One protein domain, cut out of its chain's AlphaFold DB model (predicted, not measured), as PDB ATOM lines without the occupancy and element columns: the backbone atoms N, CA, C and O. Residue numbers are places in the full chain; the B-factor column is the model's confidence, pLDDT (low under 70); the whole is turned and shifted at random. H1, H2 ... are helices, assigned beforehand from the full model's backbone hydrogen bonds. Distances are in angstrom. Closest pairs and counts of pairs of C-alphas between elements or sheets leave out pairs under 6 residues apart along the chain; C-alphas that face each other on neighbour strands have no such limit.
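AT A GLANCE: This is residues 52 to 127 of the 134 residues of an uncharacterized protein of Sphingomonas sp. Leaf339 (UniProt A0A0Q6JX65). Three nearly aligned helices lie side by side in an up-and-down bundle, joined by two tight turns, and make a rod in which H3 is the longest piece. Their centres form a triangle, and H3 runs the same way as H1 while H2 between them in the chain runs back. The printed part has 76 residues with three named helices, H1, H2 and H3 in that order, and no named strand: the class is all helix. The whole is only just compact, close to loose, with a radius of gyration of the C-alphas of 13.4 A, and it spans 44 by 16 by 16 A.

IN THESE COORDINATES: Find C-alpha 52 at (3.056, 24.410, 13.109); from there H1, residues 52 to 67, runs 22.6 A toward lower x. After it, look at residues 73 to 94 for H2, 30.9 A long, which begins at C-alpha 73 at (-19.232, 29.288, 6.705). H3, residues 100 to 127, covers 40.7 A and ends at C-alpha 127 at (-20.616, 43.419, 1.019).

HOW THE PARTS SIT: The bundle of H1, H2 and H3 is up and down, each helix running against the one before it. H1 and H2 are a helical hairpin and touch, closest at the C-alphas of Val 62 and Ala 76, 5.9 A apart, at a shallow tilt of 7 degrees, opposite ways. H2 and H3 are the next helical hairpin; they touch, closest at the C-alphas of Val 86 and Leu 106, 6.7 A apart, at a shallow tilt of 9 degrees, opposite ways. H3 touches H1 with residues 110 to 121 alone, closest at the C-alphas of Arg 114 and Val 58, 7.0 A apart; the two run the same way at a shallow tilt of 9 degrees. Along the backbones of H1, H2 and H3, every O i to N i+4 pair is within hydrogen-bond range.

THE WHOLE: The two C-alphas farthest apart are those of Asn 96 and Lys 127, 45.6 A. The printed part has no cut, and both links, H1 to H2 and H2 to H3, are tight, with 5 residues each. In the B-factor column you find a mean pLDDT of 87.4 for the printed part of this model, and no printed residue is under 70.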
ATOM      1  N   ASN A  52       4.193  24.989  12.398       83.50
ATOM      2  CA  ASN A  52       3.056  24.410  13.109       83.50
ATOM      3  C   ASN A  52       2.346  25.440  14.002       83.50
ATOM      4  O   ASN A  52       1.114  25.453  14.048       83.50
ATOM      5  N   ASP A  53       3.102  26.330  14.649       85.06
ATOM      6  CA  ASP A  53       2.539  27.438  15.431       85.06
ATOM      7  C   ASP A  53       1.808  28.433  14.518       85.06
ATOM      8  O   ASP A  53       0.708  28.883  14.842       85.06
ATOM      9  N   GLU A  54       2.364  28.724  13.338       85.62
ATOM     10  CA  GLU A  54       1.720  29.595  12.344       85.62
ATOM     11  C   GLU A  54       0.416  28.997  11.797       85.62
ATOM     12  O   GLU A  54      -0.598  29.690  11.683       85.62
ATOM     13  N   VAL A  55       0.408  27.694  11.506       88.81
ATOM     14  CA  VAL A  55      -0.790  26.952  11.083       88.81
ATOM     15  C   VAL A  55      -1.880  27.032  12.155       88.81
ATOM     16  O   VAL A  55      -3.055  27.246  11.830       88.81
ATOM     17  N   ALA A  56      -1.512  26.882  13.431       88.62
ATOM     18  CA  ALA A  56      -2.445  26.989  14.549       88.62
ATOM     19  C   ALA A  56      -3.019  28.410  14.688       88.62
ATOM     20  O   ALA A  56      -4.242  28.564  14.781       88.62
ATOM     21  N   ASP A  57      -2.171  29.440  14.621       89.56
ATOM     22  CA  ASP A  57      -2.585  30.849  14.684       89.56
ATOM     23  C   ASP A  57      -3.550  31.209  13.543       89.56
ATOM     24  O   ASP A  57      -4.627  31.768  13.772       89.56
ATOM     25  N   VAL A  58      -3.237  30.829  12.300       89.88
ATOM     26  CA  VAL A  58      -4.122  31.126  11.164       89.88
ATOM     27  C   VAL A  58      -5.454  30.402  11.278       89.88
ATOM     28  O   VAL A  58      -6.502  31.000  11.011       89.88
ATOM     29  N   ARG A  59      -5.457  29.150  11.737       92.69
ATOM     30  CA  ARG A  59      -6.701  28.423  11.991       92.69
ATOM     31  C   ARG A  59      -7.568  29.144  13.024       92.69
ATOM     32  O   ARG A  59      -8.755  29.350  12.770       92.69
ATOM     33  N   GLN A  60      -6.975  29.591  14.130       93.62
ATOM     34  CA  GLN A  60      -7.680  30.348  15.165       93.62
ATOM     35  C   GLN A  60      -8.265  31.663  14.626       93.62
ATOM     36  O   GLN A  60      -9.390  32.040  14.971       93.62
ATOM     37  N   ARG A  61      -7.546  32.355  13.735       88.75
ATOM     38  CA  ARG A  61      -8.045  33.575  13.080       88.75
ATOM     39  C   ARG A  61      -9.214  33.300  12.149       88.75
ATOM     40  O   ARG A  61     -10.171  34.069  12.158       88.75
ATOM     41  N   VAL A  62      -9.159  32.224  11.366       90.50
ATOM     42  CA  VAL A  62     -10.277  31.802  10.508       90.50
ATOM     43  C   VAL A  62     -11.510  31.487  11.352       90.50
ATOM     44  O   VAL A  62     -12.615  31.889  10.989       90.50
ATOM     45  N   ASP A  63     -11.328  30.811  12.487       92.81
ATOM     46  CA  ASP A  63     -12.413  30.496  13.417       92.81
ATOM     47  C   ASP A  63     -13.012  31.774  14.013       92.81
ATOM     48  O   ASP A  63     -14.208  32.014  13.868       92.81
ATOM     49  N   THR A  64     -12.175  32.666  14.541       90.94
ATOM     50  CA  THR A  64     -12.612  33.960  15.092       90.94
ATOM     51  C   THR A  64     -13.337  34.814  14.047       90.94
ATOM     52  O   THR A  64     -14.379  35.404  14.332       90.94
ATOM     53  N   ALA A  65     -12.811  34.873  12.820       87.25
ATOM     54  CA  ALA A  65     -13.402  35.637  11.728       87.25
ATOM     55  C   ALA A  65     -14.708  35.013  11.210       87.25
ATOM     56  O   ALA A  65     -15.582  35.719  10.720       87.25
ATOM     57  N   ARG A  66     -14.889  33.697  11.325       94.12
ATOM     58  CA  ARG A  66     -16.197  33.074  11.089       94.12
ATOM     59  C   ARG A  66     -17.177  33.449  12.197       94.12
ATOM     60  O   ARG A  66     -18.323  33.784  11.908       94.12
ATOM     61  N   ASP A  67     -16.740  33.351  13.445       90.62
ATOM     62  CA  ASP A  67     -17.597  33.488  14.624       90.62
ATOM     63  C   ASP A  67     -18.146  34.908  14.760       90.62
ATOM     64  O   ASP A  67     -19.319  35.090  15.074       90.62
ATOM     65  N   ASN A  68     -17.337  35.914  14.424       89.06
ATOM     66  CA  ASN A  68     -17.766  37.311  14.380       89.06
ATOM     67  C   ASN A  68     -18.501  37.701  13.077       89.06
ATOM     68  O   ASN A  68     -18.828  38.871  12.884       89.06
ATOM     69  N   GLY A  69     -18.747  36.744  12.175       86.81
ATOM     70  CA  GLY A  69     -19.460  36.963  10.915       86.81
ATOM     71  C   GLY A  69     -18.655  37.677   9.825       86.81
ATOM     72  O   GLY A  69     -19.220  38.009   8.781       86.81
ATOM     73  N   ALA A  70     -17.354  37.905  10.022       88.06
ATOM     74  CA  ALA A  70     -16.475  38.478   9.004       88.06
ATOM     75  C   ALA A  70     -16.123  37.493   7.873       88.06
ATOM     76  O   ALA A  70     -15.663  37.916   6.818       88.06
ATOM     77  N   LEU A  71     -16.336  36.191   8.075       89.31
ATOM     78  CA  LEU A  71     -16.249  35.145   7.058       89.31
ATOM     79  C   LEU A  71     -17.538  34.330   7.032       89.31
ATOM     80  O   LEU A  71     -18.067  33.928   8.071       89.31
ATOM     81  N   SER A  72     -18.001  33.979   5.833       91.19
ATOM     82  CA  SER A  72     -19.068  32.992   5.700       91.19
ATOM     83  C   SER A  72     -18.580  31.591   6.086       91.19
ATOM     84  O   SER A  72     -17.396  31.250   6.010       91.19
ATOM     85  N   LYS A  73     -19.525  30.703   6.417       93.06
ATOM     86  CA  LYS A  73     -19.232  29.288   6.705       93.06
ATOM     87  C   LYS A  73     -18.475  28.595   5.563       93.06
ATOM     88  O   LYS A  73     -17.626  27.742   5.823       93.06
ATOM     89  N   ARG A  74     -18.789  28.935   4.304       91.62
ATOM     90  CA  ARG A  74     -18.157  28.338   3.117       91.62
ATOM     91  C   ARG A  74     -16.720  28.822   2.947       91.62
ATOM     92  O   ARG A  74     -15.847  27.992   2.714       91.62
ATOM     93  N   GLU A  75     -16.481  30.121   3.106       90.62
ATOM     94  CA  GLU A  75     -15.143  30.725   3.037       90.62
ATOM     95  C   GLU A  75     -14.234  30.179   4.140       90.62
ATOM     96  O   GLU A  75     -13.161  29.654   3.850       90.62
ATOM     97  N   ALA A  76     -14.717  30.163   5.386       94.44
ATOM     98  CA  ALA A  76     -13.974  29.590   6.504       94.44
ATOM     99  C   ALA A  76     -13.629  28.109   6.271       94.44
ATOM    100  O   ALA A  76     -12.534  27.655   6.591       94.44
ATOM    101  N   ARG A  77     -14.539  27.326   5.672       95.81
ATOM    102  CA  ARG A  77     -14.266  25.920   5.327       95.81
ATOM    103  C   ARG A  77     -13.172  25.774   4.265       95.81
ATOM    104  O   ARG A  77     -12.405  24.820   4.362       95.81
ATOM    105  N   GLY A  78     -13.120  26.661   3.270       94.19
ATOM    106  CA  GLY A  78     -12.055  26.676   2.261       94.19
ATOM    107  C   GLY A  78     -10.696  26.952   2.899       94.19
ATOM    108  O   GLY A  78      -9.801  26.114   2.826       94.19
ATOM    109  N   LEU A  79     -10.605  28.045   3.659       92.19
ATOM    110  CA  LEU A  79      -9.374  28.471   4.331       92.19
ATOM    111  C   LEU A  79      -8.853  27.427   5.329       92.19
ATOM    112  O   LEU A  79      -7.654  27.166   5.386       92.19
ATOM    113  N   ARG A  80      -9.743  26.753   6.071       94.31
ATOM    114  CA  ARG A  80      -9.350  25.640   6.955       94.31
ATOM    115  C   ARG A  80      -8.724  24.472   6.193       94.31
ATOM    116  O   ARG A  80      -7.814  23.844   6.719       94.31
ATOM    117  N   ARG A  81      -9.212  24.157   4.988       95.62
ATOM    118  CA  ARG A  81      -8.649  23.073   4.162       95.62
ATOM    119  C   ARG A  81      -7.264  23.433   3.645       95.62
ATOM    120  O   ARG A  81      -6.380  22.589   3.701       95.62
ATOM    121  N   GLU A  82      -7.081  24.668   3.189       92.31
ATOM    122  CA  GLU A  82      -5.774  25.178   2.754       92.31
ATOM    123  C   GLU A  82      -4.776  25.205   3.919       92.31
ATOM    124  O   GLU A  82      -3.662  24.712   3.803       92.31
ATOM    125  N   THR A  83      -5.199  25.683   5.088       92.06
ATOM    126  CA  THR A  83      -4.353  25.689   6.293       92.06
ATOM    127  C   THR A  83      -3.978  24.261   6.718       92.06
ATOM    128  O   THR A  83      -2.833  23.987   7.064       92.06
ATOM    129  N   ALA A  84      -4.926  23.319   6.644       91.62
ATOM    130  CA  ALA A  84      -4.667  21.915   6.956       91.62
ATOM    131  C   ALA A  84      -3.710  21.244   5.956       91.62
ATOM    132  O   ALA A  84      -2.927  20.392   6.365       91.62
ATOM    133  N   SER A  85      -3.741  21.616   4.670       92.50
ATOM    134  CA  SER A  85      -2.801  21.060   3.690       92.50
ATOM    135  C   SER A  85      -1.371  21.551   3.926       92.50
ATOM    136  O   SER A  85      -0.440  20.760   3.798       92.50
ATOM    137  N   VAL A  86      -1.193  22.810   4.347       88.44
ATOM    138  CA  VAL A  86       0.112  23.331   4.790       88.44
ATOM    139  C   VAL A  86       0.601  22.583   6.029       88.44
ATOM    140  O   VAL A  86       1.745  22.141   6.052       88.44
ATOM    141  N   GLY A  87      -0.269  22.366   7.021       89.69
ATOM    142  CA  GLY A  87       0.079  21.596   8.220       89.69
ATOM    143  C   GLY A  87       0.486  20.149   7.918       89.69
ATOM    144  O   GLY A  87       1.444  19.648   8.497       89.69
ATOM    145  N   LEU A  88      -0.190  19.490   6.971       89.50
ATOM    146  CA  LEU A  88       0.187  18.144   6.534       89.50
ATOM    147  C   LEU A  88       1.592  18.126   5.919       89.50
ATOM    148  O   LEU A  88       2.401  17.277   6.281       89.50
ATOM    149  N   LEU A  89       1.902  19.080   5.037       87.81
ATOM    150  CA  LEU A  89       3.235  19.192   4.435       87.81
ATOM    151  C   LEU A  89       4.308  19.507   5.476       87.81
ATOM    152  O   LEU A  89       5.369  18.896   5.453       87.81
ATOM    153  N   ALA A  90       4.018  20.404   6.419       85.19
ATOM    154  CA  ALA A  90       4.925  20.718   7.518       85.19
ATOM    155  C   ALA A  90       5.220  19.486   8.382       85.19
ATOM    156  O   ALA A  90       6.368  19.268   8.761       85.19
ATOM    157  N   SER A  91       4.209  18.652   8.645       85.12
ATOM    158  CA  SER A  91       4.393  17.381   9.347       85.12
ATOM    159  C   SER A  91       5.274  16.420   8.551       85.12
ATOM    160  O   SER A  91       6.184  15.840   9.126       85.12
ATOM    161  N   MET A  92       5.032  16.275   7.243       81.88
ATOM    162  CA  MET A  92       5.812  15.380   6.377       81.88
ATOM    163  C   MET A  92       7.278  15.811   6.267       81.88
ATOM    164  O   MET A  92       8.176  14.986   6.394       81.88
ATOM    165  N   TYR A  93       7.533  17.103   6.054       83.94
ATOM    166  CA  TYR A  93       8.895  17.636   5.974       83.94
ATOM    167  C   TYR A  93       9.587  17.658   7.349       83.94
ATOM    168  O   TYR A  93      10.805  17.553   7.444       83.94
ATOM    169  N   GLY A  94       8.818  17.769   8.435       77.81
ATOM    170  CA  GLY A  94       9.337  17.813   9.800       77.81
ATOM    171  C   GLY A  94       9.932  16.498  10.309       77.81
ATOM    172  O   GLY A  94      10.742  16.548  11.233       77.81
ATOM    173  N   GLU A  95       9.593  15.345   9.717       75.12
ATOM    174  CA  GLU A  95      10.066  14.026  10.179       75.12
ATOM    175  C   GLU A  95      11.593  13.874  10.125       75.12
ATOM    176  O   GLU A  95      12.180  13.273  11.021       75.12
ATOM    177  N   ASN A  96      12.245  14.473   9.124       77.19
ATOM    178  CA  ASN A  96      13.705  14.430   8.952       77.19
ATOM    179  C   ASN A  96      14.380  15.781   9.236       77.19
ATOM    180  O   ASN A  96      15.576  15.951   8.994       77.19
ATOM    181  N   GLY A  97      13.611  16.742   9.758       75.31
ATOM    182  CA  GLY A  97      13.996  18.145   9.808       75.31
ATOM    183  C   GLY A  97      13.810  18.848   8.460       75.31
ATOM    184  O   GLY A  97      14.013  18.280   7.394       75.31
ATOM    185  N   LEU A  98      13.429  20.122   8.531       79.06
ATOM    186  CA  LEU A  98      13.166  20.956   7.361       79.06
ATOM    187  C   LEU A  98      14.466  21.428   6.706       79.06
ATOM    188  O   LEU A  98      15.281  22.095   7.351       79.06
ATOM    189  N   SER A  99      14.613  21.177   5.407       82.69
ATOM    190  CA  SER A  99      15.597  21.876   4.580       82.69
ATOM    191  C   SER A  99      15.203  23.344   4.374       82.69
ATOM    192  O   SER A  99      14.034  23.728   4.466       82.69
ATOM    193  N   ASP A 100      16.175  24.185   4.018       78.06
ATOM    194  CA  ASP A 100      15.917  25.603   3.737       78.06
ATOM    195  C   ASP A 100      14.939  25.813   2.570       78.06
ATOM    196  O   ASP A 100      14.207  26.802   2.534       78.06
ATOM    197  N   ALA A 101      14.937  24.904   1.591       76.50
ATOM    198  CA  ALA A 101      14.022  24.963   0.458       76.50
ATOM    199  C   ALA A 101      12.584  24.639   0.883       76.50
ATOM    200  O   ALA A 101      11.674  25.400   0.556       76.50
ATOM    201  N   GLU A 102      12.394  23.572   1.661       84.06
ATOM    202  CA  GLU A 102      11.087  23.178   2.203       84.06
ATOM    203  C   GLU A 102      10.535  24.242   3.150       84.06
ATOM    204  O   GLU A 102       9.352  24.579   3.094       84.06
ATOM    205  N   ARG A 103      11.399  24.846   3.971       84.94
ATOM    206  CA  ARG A 103      11.010  25.959   4.838       84.94
ATOM    207  C   ARG A 103      10.490  27.148   4.032       84.94
ATOM    208  O   ARG A 103       9.393  27.622   4.306       84.94
ATOM    209  N   ARG A 104      11.223  27.582   3.000       85.69
ATOM    210  CA  ARG A 104      10.782  28.674   2.110       85.69
ATOM    211  C   ARG A 104       9.474  28.352   1.392       85.69
ATOM    212  O   ARG A 104       8.657  29.248   1.185       85.69
ATOM    213  N   GLU A 105       9.270  27.097   0.997       87.44
ATOM    214  CA  GLU A 105       8.015  26.666   0.383       87.44
ATOM    215  C   GLU A 105       6.842  26.805   1.361       87.44
ATOM    216  O   GLU A 105       5.812  27.387   1.009       87.44
ATOM    217  N   LEU A 106       6.995  26.287   2.581       88.50
ATOM    218  CA  LEU A 106       5.965  26.376   3.614       88.50
ATOM    219  C   LEU A 106       5.660  27.832   3.971       88.50
ATOM    220  O   LEU A 106       4.486  28.196   4.004       88.50
ATOM    221  N   ASP A 107       6.688  28.667   4.137       86.06
ATOM    222  CA  ASP A 107       6.541  30.106   4.387       86.06
ATOM    223  C   ASP A 107       5.727  30.782   3.272       86.06
ATOM    224  O   ASP A 107       4.767  31.507   3.545       86.06
ATOM    225  N   GLY A 108       6.057  30.496   2.007       87.81
ATOM    226  CA  GLY A 108       5.349  31.042   0.850       87.81
ATOM    227  C   GLY A 108       3.884  30.605   0.795       87.81
ATOM    228  O   GLY A 108       2.990  31.432   0.604       87.81
ATOM    229  N   ARG A 109       3.603  29.318   1.028       90.81
ATOM    230  CA  ARG A 109       2.222  28.805   1.080       90.81
ATOM    231  C   ARG A 109       1.441  29.420   2.242       90.81
ATOM    232  O   ARG A 109       0.286  29.808   2.068       90.81
ATOM    233  N   MET A 110       2.065  29.548   3.410       87.50
ATOM    234  CA  MET A 110       1.452  30.135   4.600       87.50
ATOM    235  C   MET A 110       1.168  31.632   4.407       87.50
ATOM    236  O   MET A 110       0.130  32.138   4.838       87.50
ATOM    237  N   GLN A 111       2.051  32.352   3.712       89.12
ATOM    238  CA  GLN A 111       1.820  33.737   3.311       89.12
ATOM    239  C   GLN A 111       0.590  33.866   2.402       89.12
ATOM    240  O   GLN A 111      -0.296  34.661   2.705       89.12
ATOM    241  N   VAL A 112       0.464  33.024   1.371       89.69
ATOM    242  CA  VAL A 112      -0.709  33.033   0.474       89.69
ATOM    243  C   VAL A 112      -2.013  32.804   1.241       89.69
ATOM    244  O   VAL A 112      -2.998  33.510   1.024       89.69
ATOM    245  N   VAL A 113      -2.035  31.849   2.173       89.25
ATOM    246  CA  VAL A 113      -3.234  31.591   2.985       89.25
ATOM    247  C   VAL A 113      -3.568  32.797   3.870       89.25
ATOM    248  O   VAL A 113      -4.738  33.174   3.961       89.25
ATOM    249  N   ARG A 114      -2.572  33.447   4.487       87.12
ATOM    250  CA  ARG A 114      -2.784  34.678   5.272       87.12
ATOM    251  C   ARG A 114      -3.387  35.791   4.421       87.12
ATOM    252  O   ARG A 114      -4.375  36.401   4.837       87.12
ATOM    253  N   ASP A 115      -2.851  36.005   3.227       87.44
ATOM    254  CA  ASP A 115      -3.353  37.013   2.296       87.44
ATOM    255  C   ASP A 115      -4.801  36.709   1.893       87.44
ATOM    256  O   ASP A 115      -5.660  37.594   1.932       87.44
ATOM    257  N   ASN A 116      -5.122  35.438   1.633       86.44
ATOM    258  CA  ASN A 116      -6.489  35.005   1.341       86.44
ATOM    259  C   ASN A 116      -7.454  35.289   2.503       86.44
ATOM    260  O   ASN A 116      -8.584  35.728   2.258       86.44
ATOM    261  N   VAL A 117      -7.036  35.085   3.761       88.50
ATOM    262  CA  VAL A 117      -7.851  35.428   4.942       88.50
ATOM    263  C   VAL A 117      -8.159  36.927   4.955       88.50
ATOM    264  O   VAL A 117      -9.321  37.311   5.119       88.50
ATOM    265  N   VAL A 118      -7.141  37.770   4.753       87.75
ATOM    266  CA  VAL A 118      -7.287  39.236   4.754       87.75
ATOM    267  C   VAL A 118      -8.203  39.689   3.619       87.75
ATOM    268  O   VAL A 118      -9.179  40.393   3.875       87.75
ATOM    269  N   ILE A 119      -7.948  39.238   2.388       86.69
ATOM    270  CA  ILE A 119      -8.748  39.588   1.205       86.69
ATOM    271  C   ILE A 119     -10.209  39.190   1.407       86.69
ATOM    272  O   ILE A 119     -11.108  39.995   1.160       86.69
ATOM    273  N   THR A 120     -10.462  37.965   1.871       84.94
ATOM    274  CA  THR A 120     -11.832  37.465   2.050       84.94
ATOM    275  C   THR A 120     -12.581  38.272   3.104       84.94
ATOM    276  O   THR A 120     -13.725  38.668   2.876       84.94
ATOM    277  N   ARG A 121     -11.918  38.585   4.224       85.69
ATOM    278  CA  ARG A 121     -12.478  39.423   5.287       85.69
ATOM    279  C   ARG A 121     -12.830  40.825   4.791       85.69
ATOM    280  O   ARG A 121     -13.928  41.302   5.067       85.69
ATOM    281  N   THR A 122     -11.928  41.476   4.056       86.94
ATOM    282  CA  THR A 122     -12.174  42.815   3.493       86.94
ATOM    283  C   THR A 122     -13.365  42.788   2.535       86.94
ATOM    284  O   THR A 122     -14.294  43.578   2.674       86.94
ATOM    285  N   ARG A 123     -13.426  41.791   1.643       84.69
ATOM    286  CA  ARG A 123     -14.557  41.611   0.718       84.69
ATOM    287  C   ARG A 123     -15.891  41.409   1.433       84.69
ATOM    288  O   ARG A 123     -16.923  41.877   0.958       84.69
ATOM    289  N   ALA A 124     -15.893  40.653   2.529       81.38
ATOM    290  CA  ALA A 124     -17.092  40.414   3.322       81.38
ATOM    291  C   ALA A 124     -17.564  41.691   4.034       81.38
ATOM    292  O   ALA A 124     -18.767  41.961   4.072       81.38
ATOM    293  N   PHE A 125     -16.628  42.499   4.538       82.38
ATOM    294  CA  PHE A 125     -16.926  43.805   5.123       82.38
ATOM    295  C   PHE A 125     -17.603  44.739   4.110       82.38
ATOM    296  O   PHE A 125     -18.677  45.273   4.399       82.38
ATOM    297  N   ASP A 126     -17.049  44.850   2.901       83.38
ATOM    298  CA  ASP A 126     -17.604  45.696   1.836       83.38
ATOM    299  C   ASP A 126     -19.031  45.279   1.451       83.38
ATOM    300  O   ASP A 126     -19.931  46.119   1.355       83.38
ATOM    301  N   LYS A 127     -19.276  43.967   1.301       79.25
ATOM    302  CA  LYS A 127     -20.616  43.419   1.019       79.25
ATOM    303  C   LYS A 127     -21.627  43.788   2.105       79.25
ATOM    304  O   LYS A 127     -22.750  44.183   1.794       79.25
TER     305      LYS A 127